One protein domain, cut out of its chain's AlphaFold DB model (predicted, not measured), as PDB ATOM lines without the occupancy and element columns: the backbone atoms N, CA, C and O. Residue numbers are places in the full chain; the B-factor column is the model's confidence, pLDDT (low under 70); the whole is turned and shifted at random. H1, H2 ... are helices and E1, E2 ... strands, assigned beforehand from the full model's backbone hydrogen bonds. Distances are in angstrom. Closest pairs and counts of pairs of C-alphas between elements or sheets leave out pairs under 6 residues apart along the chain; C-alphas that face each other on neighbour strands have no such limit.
ATOM      1  N   ILE A 243      12.415   2.775  19.146       92.69
ATOM      2  CA  ILE A 243      12.916   2.467  17.799       92.69
ATOM      3  C   ILE A 243      13.448   1.030  17.731       92.69
ATOM      4  O   ILE A 243      13.142   0.306  16.776       92.69
ATOM      5  N   GLU A 244      14.209   0.586  18.733       93.00
ATOM      6  CA  GLU A 244      14.657  -0.808  18.838       93.00
ATOM      7  C   GLU A 244      13.487  -1.763  19.073       93.00
ATOM      8  O   GLU A 244      13.417  -2.814  18.431       93.00
ATOM      9  N   ALA A 245      12.522  -1.362  19.906       92.00
ATOM     10  CA  ALA A 245      11.302  -2.122  20.133       92.00
ATOM     11  C   ALA A 245      10.556  -2.386  18.814       92.00
ATOM     12  O   ALA A 245      10.299  -3.544  18.476       92.00
ATOM     13  N   TYR A 246      10.288  -1.353  18.003       91.88
ATOM     14  CA  TYR A 246       9.655  -1.528  16.689       91.88
ATOM     15  C   TYR A 246      10.470  -2.436  15.753       91.88
ATOM     16  O   TYR A 246       9.894  -3.318  15.110       91.88
ATOM     17  N   LYS A 247      11.800  -2.262  15.678       92.62
ATOM     18  CA  LYS A 247      12.675  -3.124  14.856       92.62
ATOM     19  C   LYS A 247      12.554  -4.590  15.277       92.62
ATOM     20  O   LYS A 247      12.419  -5.463  14.421       92.62
ATOM     21  N   ARG A 248      12.553  -4.864  16.587       90.25
ATOM     22  CA  ARG A 248      12.426  -6.223  17.133       90.25
ATOM     23  C   ARG A 248      11.046  -6.825  16.867       90.25
ATOM     24  O   ARG A 248      10.965  -8.021  16.606       90.25
ATOM     25  N   LEU A 249       9.988  -6.011  16.875       89.81
ATOM     26  CA  LEU A 249       8.621  -6.432  16.546       89.81
ATOM     27  C   LEU A 249       8.438  -6.845  15.084       89.81
ATOM     28  O   LEU A 249       7.674  -7.771  14.815       89.81
ATOM     29  N   LEU A 250       9.136  -6.189  14.151       90.75
ATOM     30  CA  LEU A 250       9.105  -6.557  12.732       90.75
ATOM     31  C   LEU A 250       9.877  -7.851  12.421       90.75
ATOM     32  O   LEU A 250       9.654  -8.444  11.368       90.75
ATOM     33  N   GLN A 251      10.761  -8.307  13.313       89.12
ATOM     34  CA  GLN A 251      11.478  -9.571  13.146       89.12
ATOM     35  C   GLN A 251      10.575 -10.758  13.539       89.12
ATOM     36  O   GLN A 251      10.181 -10.862  14.706       89.12
ATOM     37  N   PRO A 252      10.251 -11.690  12.622       81.25
ATOM     38  CA  PRO A 252       9.570 -12.924  12.999       81.25
ATOM     39  C   PRO A 252      10.478 -13.778  13.908       81.25
ATOM     40  O   PRO A 252      11.696 -13.762  13.730       81.25
ATOM     41  N   PRO A 253       9.929 -14.527  14.886       77.44
ATOM     42  CA  PRO A 253       8.509 -14.695  15.216       77.44
ATOM     43  C   PRO A 253       7.993 -13.709  16.290       77.44
ATOM     44  O   PRO A 253       6.897 -13.904  16.822       77.44
ATOM     45  N   ASN A 254       8.765 -12.671  16.644       76.19
ATOM     46  CA  ASN A 254       8.622 -11.913  17.899       76.19
ATOM     47  C   ASN A 254       7.240 -11.295  18.121       76.19
ATOM     48  O   ASN A 254       6.802 -11.184  19.266       76.19
ATOM     49  N   LEU A 255       6.525 -10.946  17.046       73.31
ATOM     50  CA  LEU A 255       5.166 -10.427  17.150       73.31
ATOM     51  C   LEU A 255       4.272 -11.369  17.981       73.31
ATOM     52  O   LEU A 255       3.466 -10.883  18.763       73.31
ATOM     53  N   HIS A 256       4.392 -12.697  17.854       72.88
ATOM     54  CA  HIS A 256       3.465 -13.686  18.439       72.88
ATOM     55  C   HIS A 256       3.872 -14.252  19.813       72.88
ATOM     56  O   HIS A 256       3.230 -15.177  20.311       72.88
ATOM     57  N   VAL A 257       4.904 -13.701  20.453       72.25
ATOM     58  CA  VAL A 257       5.407 -14.201  21.743       72.25
ATOM     59  C   VAL A 257       4.446 -13.847  22.888       72.25
ATOM     60  O   VAL A 257       4.059 -12.694  23.056       72.25
ATOM     61  N   GLN A 258       4.079 -14.837  23.716       68.56
ATOM     62  CA  GLN A 258       3.156 -14.647  24.853       68.56
ATOM     63  C   GLN A 258       3.694 -13.664  25.910       68.56
ATOM     64  O   GLN A 258       2.921 -12.951  26.542       68.56
ATOM     65  N   ARG A 259       5.020 -13.598  26.082       72.50
ATOM     66  CA  ARG A 259       5.738 -12.695  27.003       72.50
ATOM     67  C   ARG A 259       6.152 -11.390  26.322       72.50
ATOM     68  O   ARG A 259       7.321 -11.016  26.317       72.50
ATOM     69  N   PHE A 260       5.175 -10.741  25.702       79.38
ATOM     70  CA  PHE A 260       5.368  -9.549  24.884       79.38
ATOM     71  C   PHE A 260       5.956  -8.359  25.663       79.38
ATOM     72  O   PHE A 260       6.873  -7.689  25.199       79.38
ATOM     73  N   ASP A 261       5.428  -8.102  26.859       82.31
ATOM     74  CA  ASP A 261       5.828  -6.997  27.736       82.31
ATOM     75  C   ASP A 261       7.273  -7.133  28.234       82.31
ATOM     76  O   ASP A 261       8.004  -6.147  28.310       82.31
ATOM     77  N   GLY A 262       7.717  -8.364  28.497       84.06
ATOM     78  CA  GLY A 262       9.066  -8.668  28.965       84.06
ATOM     79  C   GLY A 262      10.211  -8.294  28.026       84.06
ATOM     80  O   GLY A 262      11.350  -8.327  28.480       84.06
ATOM     81  N   LEU A 263       9.926  -7.932  26.773       83.50
ATOM     82  CA  LEU A 263      10.918  -7.452  25.808       83.50
ATOM     83  C   LEU A 263      11.152  -5.935  25.864       83.50
ATOM     84  O   LEU A 263      12.167  -5.483  25.349       83.50
ATOM     85  N   PHE A 264      10.220  -5.155  26.427       88.56
ATOM     86  CA  PHE A 264      10.207  -3.688  26.276       88.56
ATOM     87  C   PHE A 264       9.944  -2.916  27.578       88.56
ATOM     88  O   PHE A 264      10.213  -1.717  27.635       88.56
ATOM     89  N   VAL A 265       9.378  -3.583  28.590       90.62
ATOM     90  CA  VAL A 265       8.836  -2.977  29.814       90.62
ATOM     91  C   VAL A 265       9.536  -3.566  31.050       90.62
ATOM     92  O   VAL A 265       9.664  -4.798  31.144       90.62
ATOM     93  N   PRO A 266       9.934  -2.736  32.035       90.81
ATOM     94  CA  PRO A 266      10.541  -3.215  33.273       90.81
ATOM     95  C   PRO A 266       9.578  -4.098  34.077       90.81
ATOM     96  O   PRO A 266       8.357  -3.978  33.990       90.81
ATOM     97  N   LEU A 267      10.133  -4.985  34.910       87.94
ATOM     98  CA  LEU A 267       9.371  -5.945  35.729       87.94
ATOM     99  C   LEU A 267       8.299  -5.300  36.630       87.94
ATOM    100  O   LEU A 267       7.296  -5.952  36.909       87.94
ATOM    101  N   SER A 268       8.484  -4.044  37.048       89.56
ATOM    102  CA  SER A 268       7.538  -3.276  37.873       89.56
ATOM    103  C   SER A 268       6.222  -2.924  37.169       89.56
ATOM    104  O   SER A 268       5.205  -2.730  37.834       89.56
ATOM    105  N   ASP A 269       6.246  -2.843  35.838       91.50
ATOM    106  CA  ASP A 269       5.199  -2.225  35.013       91.50
ATOM    107  C   ASP A 269       4.506  -3.243  34.084       91.50
ATOM    108  O   ASP A 269       3.651  -2.889  33.265       91.50
ATOM    109  N   LYS A 270       4.858  -4.527  34.232       88.75
ATOM    110  CA  LYS A 270       4.271  -5.669  33.516       88.75
ATOM    111  C   LYS A 270       2.811  -5.905  33.879       88.75
ATOM    112  O   LYS A 270       2.320  -5.440  34.907       88.75
ATOM    113  N   ALA A 271       2.106  -6.659  33.037       93.56
ATOM    114  CA  ALA A 271       0.703  -6.962  33.290       93.56
ATOM    115  C   ALA A 271       0.479  -7.745  34.594       93.56
ATOM    116  O   ALA A 271       1.180  -8.714  34.896       93.56
ATOM    117  N   VAL A 272      -0.583  -7.384  35.316       94.31
ATOM    118  CA  VAL A 272      -1.144  -8.223  36.383       94.31
ATOM    119  C   VAL A 272      -2.196  -9.133  35.760       94.31
ATOM    120  O   VAL A 272      -3.125  -8.666  35.106       94.31
ATOM    121  N   VAL A 273      -2.041 -10.440  35.950       94.00
ATOM    122  CA  VAL A 273      -2.866 -11.471  35.310       94.00
ATOM    123  C   VAL A 273      -3.696 -12.177  36.374       94.00
ATOM    124  O   VAL A 273      -3.150 -12.766  37.305       94.00
ATOM    125  N   GLU A 274      -5.015 -12.139  36.224       94.88
ATOM    126  CA  GLU A 274      -5.951 -12.855  37.085       94.88
ATOM    127  C   GLU A 274      -6.258 -14.221  36.463       94.88
ATOM    128  O   GLU A 274      -6.809 -14.326  35.360       94.88
ATOM    129  N   VAL A 275      -5.866 -15.276  37.180       94.19
ATOM    130  CA  VAL A 275      -6.036 -16.670  36.770       94.19
ATOM    131  C   VAL A 275      -7.058 -17.328  37.679       94.19
ATOM    132  O   VAL A 275      -6.865 -17.398  38.892       94.19
ATOM    133  N   THR A 276      -8.108 -17.876  37.080       94.62
ATOM    134  CA  THR A 276      -9.154 -18.608  37.796       94.62
ATOM    135  C   THR A 276      -9.227 -20.007  37.205       94.62
ATOM    136  O   THR A 276      -9.382 -20.166  35.996       94.62
ATOM    137  N   ASN A 277      -9.089 -21.035  38.045       93.81
ATOM    138  CA  ASN A 277      -9.082 -22.448  37.633       93.81
ATOM    139  C   ASN A 277      -8.035 -22.775  36.541       93.81
ATOM    140  O   ASN A 277      -8.294 -23.569  35.643       93.81
ATOM    141  N   GLY A 278      -6.864 -22.127  36.585       90.75
ATOM    142  CA  GLY A 278      -5.796 -22.294  35.586       90.75
ATOM    143  C   GLY A 278      -6.031 -21.568  34.253       90.75
ATOM    144  O   GLY A 278      -5.139 -21.553  33.408       90.75
ATOM    145  N   ILE A 279      -7.187 -20.924  34.067       90.56
ATOM    146  CA  ILE A 279      -7.523 -20.154  32.866       90.56
ATOM    147  C   ILE A 279      -7.284 -18.666  33.141       90.56
ATOM    148  O   ILE A 279      -7.744 -18.124  34.148       90.56
ATOM    149  N   VAL A 280      -6.579 -17.990  32.231       89.75
ATOM    150  CA  VAL A 280      -6.433 -16.526  32.246       89.75
ATOM    151  C   VAL A 280      -7.802 -15.899  31.992       89.75
ATOM    152  O   VAL A 280      -8.367 -16.084  30.914       89.75
ATOM    153  N   GLN A 281      -8.340 -15.172  32.973       92.75
ATOM    154  CA  GLN A 281      -9.621 -14.472  32.831       92.75
ATOM    155  C   GLN A 281      -9.423 -13.008  32.447       92.75
ATOM    156  O   GLN A 281     -10.036 -12.536  31.487       92.75
ATOM    157  N   ASN A 282      -8.547 -12.312  33.175       95.38
ATOM    158  CA  ASN A 282      -8.257 -10.899  32.978       95.38
ATOM    159  C   ASN A 282      -6.742 -10.664  32.946       95.38
ATOM    160  O   ASN A 282      -5.985 -11.247  33.721       95.38
ATOM    161  N   VAL A 283      -6.311  -9.767  32.070       95.06
ATOM    162  CA  VAL A 283      -4.954  -9.230  31.981       95.06
ATOM    163  C   VAL A 283      -5.080  -7.718  32.116       95.06
ATOM    164  O   VAL A 283      -5.702  -7.069  31.273       95.06
ATOM    165  N   THR A 284      -4.525  -7.160  33.185       96.38
ATOM    166  CA  THR A 284      -4.596  -5.733  33.512       96.38
ATOM    167  C   THR A 284      -3.275  -5.067  33.158       96.38
ATOM    168  O   THR A 284      -2.225  -5.436  33.684       96.38
ATOM    169  N   CYS A 285      -3.316  -4.081  32.263       96.56
ATOM    170  CA  CYS A 285      -2.138  -3.325  31.859       96.56
ATOM    171  C   CYS A 285      -1.673  -2.385  32.982       96.56
ATOM    172  O   CYS A 285      -2.423  -1.502  33.401       96.56
ATOM    173  N   CYS A 286      -0.429  -2.535  33.440       96.06
ATOM    174  CA  CYS A 286       0.157  -1.692  34.489       96.06
ATOM    175  C   CYS A 286       1.247  -0.734  33.979       96.06
ATOM    176  O   CYS A 286       1.876  -0.058  34.790       96.06
ATOM    177  N   ILE A 287       1.431  -0.630  32.659       95.38
ATOM    178  CA  ILE A 287       2.461   0.213  32.041       95.38
ATOM    179  C   ILE A 287       2.195   1.691  32.371       95.38
ATOM    180  O   ILE A 287       1.093   2.194  32.123       95.38
ATOM    181  N   ARG A 288       3.211   2.388  32.905       95.62
ATOM    182  CA  ARG A 288       3.153   3.809  33.313       95.62
ATOM    183  C   ARG A 288       3.761   4.788  32.306       95.62
ATOM    184  O   ARG A 288       3.937   5.963  32.616       95.62
ATOM    185  N   ARG A 289       4.115   4.332  31.104       94.31
ATOM    186  CA  ARG A 289       4.680   5.174  30.040       94.31
ATOM    187  C   ARG A 289       3.998   4.943  28.701       94.31
ATOM    188  O   ARG A 289       3.489   3.854  28.440       94.31
ATOM    189  N   CYS A 290       3.996   5.956  27.845       94.62
ATOM    190  CA  CYS A 290       3.525   5.856  26.469       94.62
ATOM    191  C   CYS A 290       4.423   6.660  25.527       94.62
ATOM    192  O   CYS A 290       4.820   7.786  25.825       94.62
ATOM    193  N   VAL A 291       4.707   6.089  24.367       93.12
ATOM    194  CA  VAL A 291       5.316   6.786  23.238       93.12
ATOM    195  C   VAL A 291       4.232   7.651  22.579       93.12
ATOM    196  O   VAL A 291       3.147   7.132  22.300       93.12
ATOM    197  N   PRO A 292       4.468   8.951  22.321       89.56
ATOM    198  CA  PRO A 292       3.477   9.798  21.669       89.56
ATOM    199  C   PRO A 292       3.204   9.307  20.242       89.56
ATOM    200  O   PRO A 292       4.086   8.774  19.563       89.56
ATOM    201  N   THR A 293       1.977   9.513  19.761       85.50
ATOM    202  CA  THR A 293       1.543   9.126  18.405       85.50
ATOM    203  C   THR A 293       2.116  10.025  17.305       85.50
ATOM    204  O   THR A 293       2.172   9.624  16.145       85.50
ATOM    205  N   VAL A 294       2.577  11.228  17.658       84.19
ATOM    206  CA  VAL A 294       3.147  12.231  16.748       84.19
ATOM    207  C   VAL A 294       4.502  12.691  17.291       84.19
ATOM    208  O   VAL A 294       4.715  12.723  18.500       84.19
ATOM    209  N   GLY A 295       5.434  13.034  16.399       85.50
ATOM    210  CA  GLY A 295       6.785  13.454  16.778       85.50
ATOM    211  C   GLY A 295       7.713  12.287  17.129       85.50
ATOM    212  O   GLY A 295       7.468  11.143  16.730       85.50
ATOM    213  N   ARG A 296       8.806  12.604  17.841       86.75
ATOM    214  CA  ARG A 296       9.888  11.662  18.169       86.75
ATOM    215  C   ARG A 296       9.376  10.518  19.059       86.75
ATOM    216  O   ARG A 296       8.666  10.796  20.026       86.75
ATOM    217  N   PRO A 297       9.751   9.257  18.786       87.75
ATOM    218  CA  PRO A 297       9.306   8.123  19.580       87.75
ATOM    219  C   PRO A 297      10.141   8.009  20.866       87.75
ATOM    220  O   PRO A 297      11.090   7.240  20.944       87.75
ATOM    221  N   VAL A 298       9.796   8.811  21.872       91.38
ATOM    222  CA  VAL A 298      10.412   8.798  23.209       91.38
ATOM    223  C   VAL A 298       9.348   8.404  24.229       91.38
ATOM    224  O   VAL A 298       8.189   8.791  24.087       91.38
ATOM    225  N   TRP A 299       9.713   7.645  25.259       91.94
ATOM    226  CA  TRP A 299       8.788   7.296  26.336       91.94
ATOM    227  C   TRP A 299       8.387   8.527  27.161       91.94
ATOM    228  O   TRP A 299       9.181   9.047  27.942       91.94
ATOM    229  N   GLY A 300       7.135   8.964  27.022       91.69
ATOM    230  CA  GLY A 300       6.500   9.925  27.921       91.69
ATOM    231  C   GLY A 300       5.913   9.235  29.154       91.69
ATOM    232  O   GLY A 300       5.515   8.071  29.100       91.69
ATOM    233  N   GLN A 301       5.845   9.952  30.274       91.50
ATOM    234  CA  GLN A 301       5.275   9.449  31.524       91.50
ATOM    235  C   GLN A 301       3.748   9.615  31.544       91.50
ATOM    236  O   GLN A 301       3.229  10.693  31.260       91.50
ATOM    237  N   LEU A 302       3.027   8.555  31.913       87.19
ATOM    238  CA  LEU A 302       1.612   8.624  32.280       87.19
ATOM    239  C   LEU A 302       1.513   8.972  33.772       87.19
ATOM    240  O   LEU A 302       2.261   8.434  34.588       87.19
ATOM    241  N   GLY A 303       0.568   9.840  34.144       89.38
ATOM    242  CA  GLY A 303       0.330  10.200  35.551       89.38
ATOM    243  C   GLY A 303      -0.170   9.033  36.417       89.38
ATOM    244  O   GLY A 303      -0.052   9.071  37.638       89.38
ATOM    245  N   SER A 304      -0.694   7.978  35.793       93.69
ATOM    246  CA  SER A 304      -1.155   6.743  36.429       93.69
ATOM    247  C   SER A 304      -0.827   5.525  35.545       93.69
ATOM    248  O   SER A 304      -0.637   5.677  34.334       93.69
ATOM    249  N   PRO A 305      -0.740   4.301  36.105       95.56
ATOM    250  CA  PRO A 305      -0.673   3.087  35.293       95.56
ATOM    251  C   PRO A 305      -1.934   2.942  34.430       95.56
ATOM    252  O   PRO A 305      -3.026   3.312  34.857       95.56
ATOM    253  N   CYS A 306      -1.792   2.349  33.242       95.88
ATOM    254  CA  CYS A 306      -2.865   2.273  32.245       95.88
ATOM    255  C   CYS A 306      -4.216   1.734  32.757       95.88
ATOM    256  O   CYS A 306      -5.272   2.195  32.327       95.88
ATOM    257  N   GLY A 307      -4.200   0.703  33.607       96.19
ATOM    258  CA  GLY A 307      -5.394   0.097  34.205       96.19
ATOM    259  C   GLY A 307      -6.319  -0.649  33.235       96.19
ATOM    260  O   GLY A 307      -7.297  -1.247  33.677       96.19
ATOM    261  N   THR A 308      -6.038  -0.653  31.926       97.00
ATOM    262  CA  THR A 308      -6.899  -1.306  30.929       97.00
ATOM    263  C   THR A 308      -6.920  -2.820  31.138       97.00
ATOM    264  O   THR A 308      -5.875  -3.472  31.094       97.00
ATOM    265  N   VAL A 309      -8.119  -3.380  31.315       97.06
ATOM    266  CA  VAL A 309      -8.350  -4.820  31.496       97.06
ATOM    267  C   VAL A 309      -8.774  -5.460  30.174       97.06
ATOM    268  O   VAL A 309      -9.693  -4.983  29.507       97.06
ATOM    269  N   VAL A 310      -8.134  -6.568  29.797       95.69
ATOM    270  CA  VAL A 310      -8.454  -7.351  28.591       95.69
ATOM    271  C   VAL A 310      -8.498  -8.849  28.893       95.69
ATOM    272  O   VAL A 310      -7.865  -9.318  29.829       95.69
ATOM    273  N   ARG A 311      -9.232  -9.629  28.089       93.19
ATOM    274  CA  ARG A 311      -9.477 -11.062  28.363       93.19
ATOM    275  C   ARG A 311      -8.443 -12.034  27.790       93.19
ATOM    276  O   ARG A 311      -8.465 -13.208  28.127       93.19
ATOM    277  N   THR A 312      -7.576 -11.591  26.877       91.38
ATOM    278  CA  THR A 312      -6.612 -12.475  26.201       91.38
ATOM    279  C   THR A 312      -5.250 -11.809  26.037       91.38
ATOM    280  O   THR A 312      -5.167 -10.599  25.817       91.38
ATOM    281  N   TRP A 313      -4.184 -12.614  26.061       90.38
ATOM    282  CA  TRP A 313      -2.811 -12.169  25.785       90.38
ATOM    283  C   TRP A 313      -2.660 -11.482  24.425       90.38
ATOM    284  O   TRP A 313      -1.946 -10.493  24.310       90.38
ATOM    285  N   ASP A 314      -3.383 -11.947  23.405       90.56
ATOM    286  CA  ASP A 314      -3.402 -11.297  22.094       90.56
ATOM    287  C   ASP A 314      -4.028  -9.889  22.137       90.56
ATOM    288  O   ASP A 314      -3.506  -8.950  21.531       90.56
ATOM    289  N   SER A 315      -5.116  -9.716  22.896       92.06
ATOM    290  CA  SER A 315      -5.724  -8.396  23.104       92.06
ATOM    291  C   SER A 315      -4.799  -7.481  23.908       92.06
ATOM    292  O   SER A 315      -4.717  -6.291  23.612       92.06
ATOM    293  N   TYR A 316      -4.067  -8.036  24.883       93.81
ATOM    294  CA  TYR A 316      -3.070  -7.303  25.667       93.81
ATOM    295  C   TYR A 316      -1.908  -6.830  24.792       93.81
ATOM    296  O   TYR A 316      -1.636  -5.633  24.743       93.81
ATOM    297  N   ARG A 317      -1.307  -7.727  24.003       91.81
ATOM    298  CA  ARG A 317      -0.292  -7.401  22.989       91.81
ATOM    299  C   ARG A 317      -0.739  -6.247  22.088       91.81
ATOM    300  O   ARG A 317      -0.021  -5.259  21.937       91.81
ATOM    301  N   ARG A 318      -1.937  -6.356  21.498       92.00
ATOM    302  CA  ARG A 318      -2.483  -5.314  20.613       92.00
ATOM    303  C   ARG A 318      -2.686  -3.993  21.357       92.00
ATOM    304  O   ARG A 318      -2.342  -2.949  20.813       92.00
ATOM    305  N   HIS A 319      -3.171  -4.032  22.595       94.06
ATOM    306  CA  HIS A 319      -3.289  -2.855  23.453       94.06
ATOM    307  C   HIS A 319      -1.927  -2.183  23.718       94.06
ATOM    308  O   HIS A 319      -1.816  -0.978  23.497       94.06
ATOM    309  N   VAL A 320      -0.882  -2.935  24.089       94.00
ATOM    310  CA  VAL A 320       0.468  -2.380  24.319       94.00
ATOM    311  C   VAL A 320       1.015  -1.704  23.059       94.00
ATOM    312  O   VAL A 320       1.464  -0.562  23.132       94.00
ATOM    313  N   ILE A 321       0.918  -2.342  21.890       92.69
ATOM    314  CA  ILE A 321       1.415  -1.754  20.632       92.69
ATOM    315  C   ILE A 321       0.632  -0.485  20.258       92.69
ATOM    316  O   ILE A 321       1.222   0.548  19.945       92.69
ATOM    317  N   CYS A 322      -0.700  -0.537  20.319       92.75
ATOM    318  CA  CYS A 322      -1.545   0.571  19.868       92.75
ATOM    319  C   CYS A 322      -1.505   1.783  20.817       92.75
ATOM    320  O   CYS A 322      -1.567   2.919  20.350       92.75
ATOM    321  N   VAL A 323      -1.446   1.547  22.134       93.94
ATOM    322  CA  VAL A 323      -1.577   2.585  23.177       93.94
ATOM    323  C   VAL A 323      -0.220   2.999  23.740       93.94
ATOM    324  O   VAL A 323       0.072   4.187  23.808       93.94
ATOM    325  N   HIS A 324       0.623   2.039  24.124       93.19
ATOM    326  CA  HIS A 324       1.887   2.329  24.807       93.19
ATOM    327  C   HIS A 324       3.047   2.566  23.846       93.19
ATOM    328  O   HIS A 324       3.866   3.432  24.119       93.19
ATOM    329  N   LEU A 325       3.090   1.881  22.701       91.31
ATOM    330  CA  LEU A 325       4.072   2.161  21.646       91.31
ATOM    331  C   LEU A 325       3.583   3.205  20.624       91.31
ATOM    332  O   LEU A 325       4.243   3.415  19.611       91.31
ATOM    333  N   GLY A 326       2.450   3.874  20.862       91.31
ATOM    334  CA  GLY A 326       2.015   5.020  20.054       91.31
ATOM    335  C   GLY A 326       1.716   4.719  18.578       91.31
ATOM    336  O   GLY A 326       1.632   5.653  17.784       91.31
ATOM    337  N   CYS A 327       1.550   3.451  18.185       88.50
ATOM    338  CA  CYS A 327       1.186   3.077  16.811       88.50
ATOM    339  C   CYS A 327      -0.255   3.480  16.441       88.50
ATOM    340  O   CYS A 327      -0.602   3.517  15.263       88.50
ATOM    341  N   GLY A 328      -1.099   3.788  17.432       88.69
ATOM    342  CA  GLY A 328      -2.531   3.990  17.228       88.69
ATOM    343  C   GLY A 328      -3.257   2.669  16.962       88.69
ATOM    344  O   GLY A 328      -2.661   1.593  16.976       88.69
ATOM    345  N   ARG A 329      -4.577   2.725  16.752       87.06
ATOM    346  CA  ARG A 329      -5.333   1.548  16.297       87.06
ATOM    347  C   ARG A 329      -5.209   1.452  14.772       87.06
ATOM    348  O   ARG A 329      -5.598   2.422  14.125       87.06
ATOM    349  N   PRO A 330      -4.743   0.324  14.203       84.56
ATOM    350  CA  PRO A 330      -4.656   0.178  12.754       84.56
ATOM    351  C   PRO A 330      -6.041   0.301  12.108       84.56
ATOM    352  O   PRO A 330      -7.052  -0.143  12.671       84.56
ATOM    353  N   GLY A 331      -6.092   0.916  10.927       84.31
ATOM    354  CA  GLY A 331      -7.324   1.046  10.147       84.31
ATOM    355  C   GLY A 331      -7.887  -0.306   9.680       84.31
ATOM    356  O   GLY A 331      -7.193  -1.316   9.654       84.31
ATOM    357  N   LYS A 332      -9.149  -0.339   9.220       86.25
ATOM    358  CA  LYS A 332      -9.824  -1.583   8.762       86.25
ATOM    359  C   LYS A 332      -9.083  -2.363   7.657       86.25
ATOM    360  O   LYS A 332      -9.376  -3.537   7.467       86.25
ATOM    361  N   LYS A 333      -8.203  -1.699   6.900       89.25
ATOM    362  CA  LYS A 333      -7.396  -2.273   5.807       89.25
ATOM    363  C   LYS A 333      -5.902  -2.371   6.144       89.25
ATOM    364  O   LYS A 333      -5.134  -2.844   5.317       89.25
ATOM    365  N   GLU A 334      -5.493  -1.883   7.310       90.56
ATOM    366  CA  GLU A 334      -4.091  -1.751   7.696       90.56
ATOM    367  C   GLU A 334      -3.706  -2.893   8.639       90.56
ATOM    368  O   GLU A 334      -4.438  -3.221   9.578       90.56
ATOM    369  N   THR A 335      -2.553  -3.511   8.411       90.94
ATOM    370  CA  THR A 335      -2.018  -4.505   9.341       90.94
ATOM    371  C   THR A 335      -1.237  -3.825  10.463       90.94
ATOM    372  O   THR A 335      -0.646  -2.759  10.298       90.94
ATOM    373  N   LEU A 336      -1.162  -4.477  11.625       89.69
ATOM    374  CA  LEU A 336      -0.343  -3.996  12.743       89.69
ATOM    375  C   LEU A 336       1.134  -3.809  12.337       89.69
ATOM    376  O   LEU A 336       1.799  -2.894  12.806       89.69
ATOM    377  N   GLN A 337       1.622  -4.656  11.425       91.00
ATOM    378  CA  GLN A 337       2.966  -4.587  10.860       91.00
ATOM    379  C   GLN A 337       3.167  -3.333   9.993       91.00
ATOM    380  O   GLN A 337       4.180  -2.656  10.149       91.00
ATOM    381  N   GLN A 338       2.193  -2.983   9.140       92.88
ATOM    382  CA  GLN A 338       2.217  -1.744   8.347       92.88
ATOM    383  C   GLN A 338       2.246  -0.505   9.250       92.88
ATOM    384  O   GLN A 338       3.072   0.377   9.034       92.88
ATOM    385  N   SER A 339       1.431  -0.484  10.308       91.69
ATOM    386  CA  SER A 339       1.403   0.606  11.293       91.69
ATOM    387  C   SER A 339       2.754   0.782  12.014       91.69
ATOM    388  O   SER A 339       3.276   1.896  12.106       91.69
ATOM    389  N   ILE A 340       3.393  -0.315  12.446       92.12
ATOM    390  CA  ILE A 340       4.747  -0.289  13.036       92.12
ATOM    391  C   ILE A 340       5.786   0.209  12.014       92.12
ATOM    392  O   ILE A 340       6.641   1.033  12.348       92.12
ATOM    393  N   GLN A 341       5.710  -0.248  10.761       93.31
ATOM    394  CA  GLN A 341       6.634   0.150   9.697       93.31
ATOM    395  C   GLN A 341       6.483   1.635   9.319       93.31
ATOM    396  O   GLN A 341       7.490   2.318   9.135       93.31
ATOM    397  N   ALA A 342       5.253   2.155   9.282       90.81
ATOM    398  CA  ALA A 342       4.961   3.575   9.089       90.81
ATOM    399  C   ALA A 342       5.460   4.435  10.265       90.81
ATOM    400  O   ALA A 342       5.975   5.536  10.064       90.81
ATOM    401  N   ARG A 343       5.373   3.927  11.504       89.38
ATOM    402  CA  ARG A 343       5.935   4.607  12.681       89.38
ATOM    403  C   ARG A 343       7.464   4.676  12.615       89.38
ATOM    404  O   ARG A 343       8.031   5.730  12.891       89.38
ATOM    405  N   LEU A 344       8.122   3.596  12.184       92.00
ATOM    406  CA  LEU A 344       9.573   3.559  11.968       92.00
ATOM    407  C   LEU A 344      10.037   4.497  10.850       92.00
ATOM    408  O   LEU A 344      11.022   5.211  11.040       92.00
ATOM    409  N   SER A 345       9.346   4.537   9.707       91.12
ATOM    410  CA  SER A 345       9.718   5.435   8.604       91.12
ATOM    411  C   SER A 345       9.506   6.913   8.950       91.12
ATOM    412  O   SER A 345      10.304   7.746   8.528       91.12
ATOM    413  N   ALA A 346       8.505   7.238   9.775       88.88
ATOM    414  CA  ALA A 346       8.306   8.584  10.317       88.88
ATOM    415  C   ALA A 346       9.323   8.968  11.413       88.88
ATOM    416  O   ALA A 346       9.600  10.153  11.607       88.88
ATOM    417  N   ALA A 347       9.865   7.988  12.146       86.75
ATOM    418  CA  ALA A 347      10.877   8.199  13.182       86.75
ATOM    419  C   ALA A 347      12.294   8.388  12.619       86.75
ATOM    420  O   ALA A 347      13.102   9.092  13.227       86.75
ATOM    421  N   GLN A 348      12.596   7.776  11.469       84.69
ATOM    422  CA  GLN A 348      13.832   8.031  10.730       84.69
ATOM    423  C   GLN A 348      13.912   9.532  10.391       84.69
ATOM    424  O   GLN A 348      13.036  10.036   9.684       84.69
TER     425      GLN A 348
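This is residues 243 to 348 of the 381 residues of an uncharacterized protein of Serendipita indica (strain DSM 11827) (UniProt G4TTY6). A two-stranded hairpin, E1 and E2, makes one end of an elongated body, and two helices side by side, H1 and H3, lie toward the other end, with H2 between, nearest the middle. Much of the rest is loop: residues 285 to 312 run out from E2, fold back on themselves and return beside E2, and residues 251 to 271 make the long link from H1 to E1. The printed part has 106 residues, with three named helices and two named strands in the order H1, E1, E2, H2, H3; the sheet, E1 - E2, is antiparallel. The class is mixed, helices and strands, with 43 residues, under half, in named elements. The whole is compact, with a radius of gyration of the C-alphas of 13.8 A, and its spans are 46 by 30 by 24 A, only just elongated.

E1, residues 272 to 276, and E2, residues 279 to 284, form a hairpin with a tight link of 2 residues. They are antiparallel, at 155 degrees between their directions; N 274 and O 282 are 2.8 A apart and N 284 and O 272 are 2.8 A apart, within hydrogen-bond range. Residues 283 to 284 of E2 also pair with residues 309 to 310, antiparallel, and residues 289 to 290 pair in the same manner with residues 300 to 301. The closest C-alphas of E2 and H2, residues 313 to 324, are those of Val 283 and Tyr 316, 6.9 A apart. H2 and H3, residues 336 to 347, are near each other, with 7 pairs of C-alphas within 10 A. H3 and H1, residues 243 to 250, touch, the closest C-alphas being those of Tyr 246 and Ile 340, 6.2 A apart. Their lines stand at a shallow tilt of 28 degrees, opposite ways. H1 and H2 are apart. Within H1, H2 and H3 every O i to N i+4 pair is within hydrogen-bond range.

E1 measures 13.2 A from first to last C-alpha and begins with C-alpha 272 at (-1.144, -8.223, 36.383). E2 measures 14.7 A, H2 15.3 A and H3 16.6 A. H1 measures 11.0 A and begins with C-alpha 243 at (12.916, 2.467, 17.799). H3 ends with C-alpha 347 at (10.877, 8.199, 13.182).

The two C-alphas farthest apart are those of Asn 277 and Gln 348, 46.7 A. The first and last printed C-alphas, of Ile 243 and Gln 348, are 9.0 A apart. The printed part has no cut. The links H1 to E1, E2 to H2 and H2 to H3 are long, with 21, 28 and 11 residues. The mean pLDDT of the printed part is 89.9, and residue 258 is the one printed residue under 70.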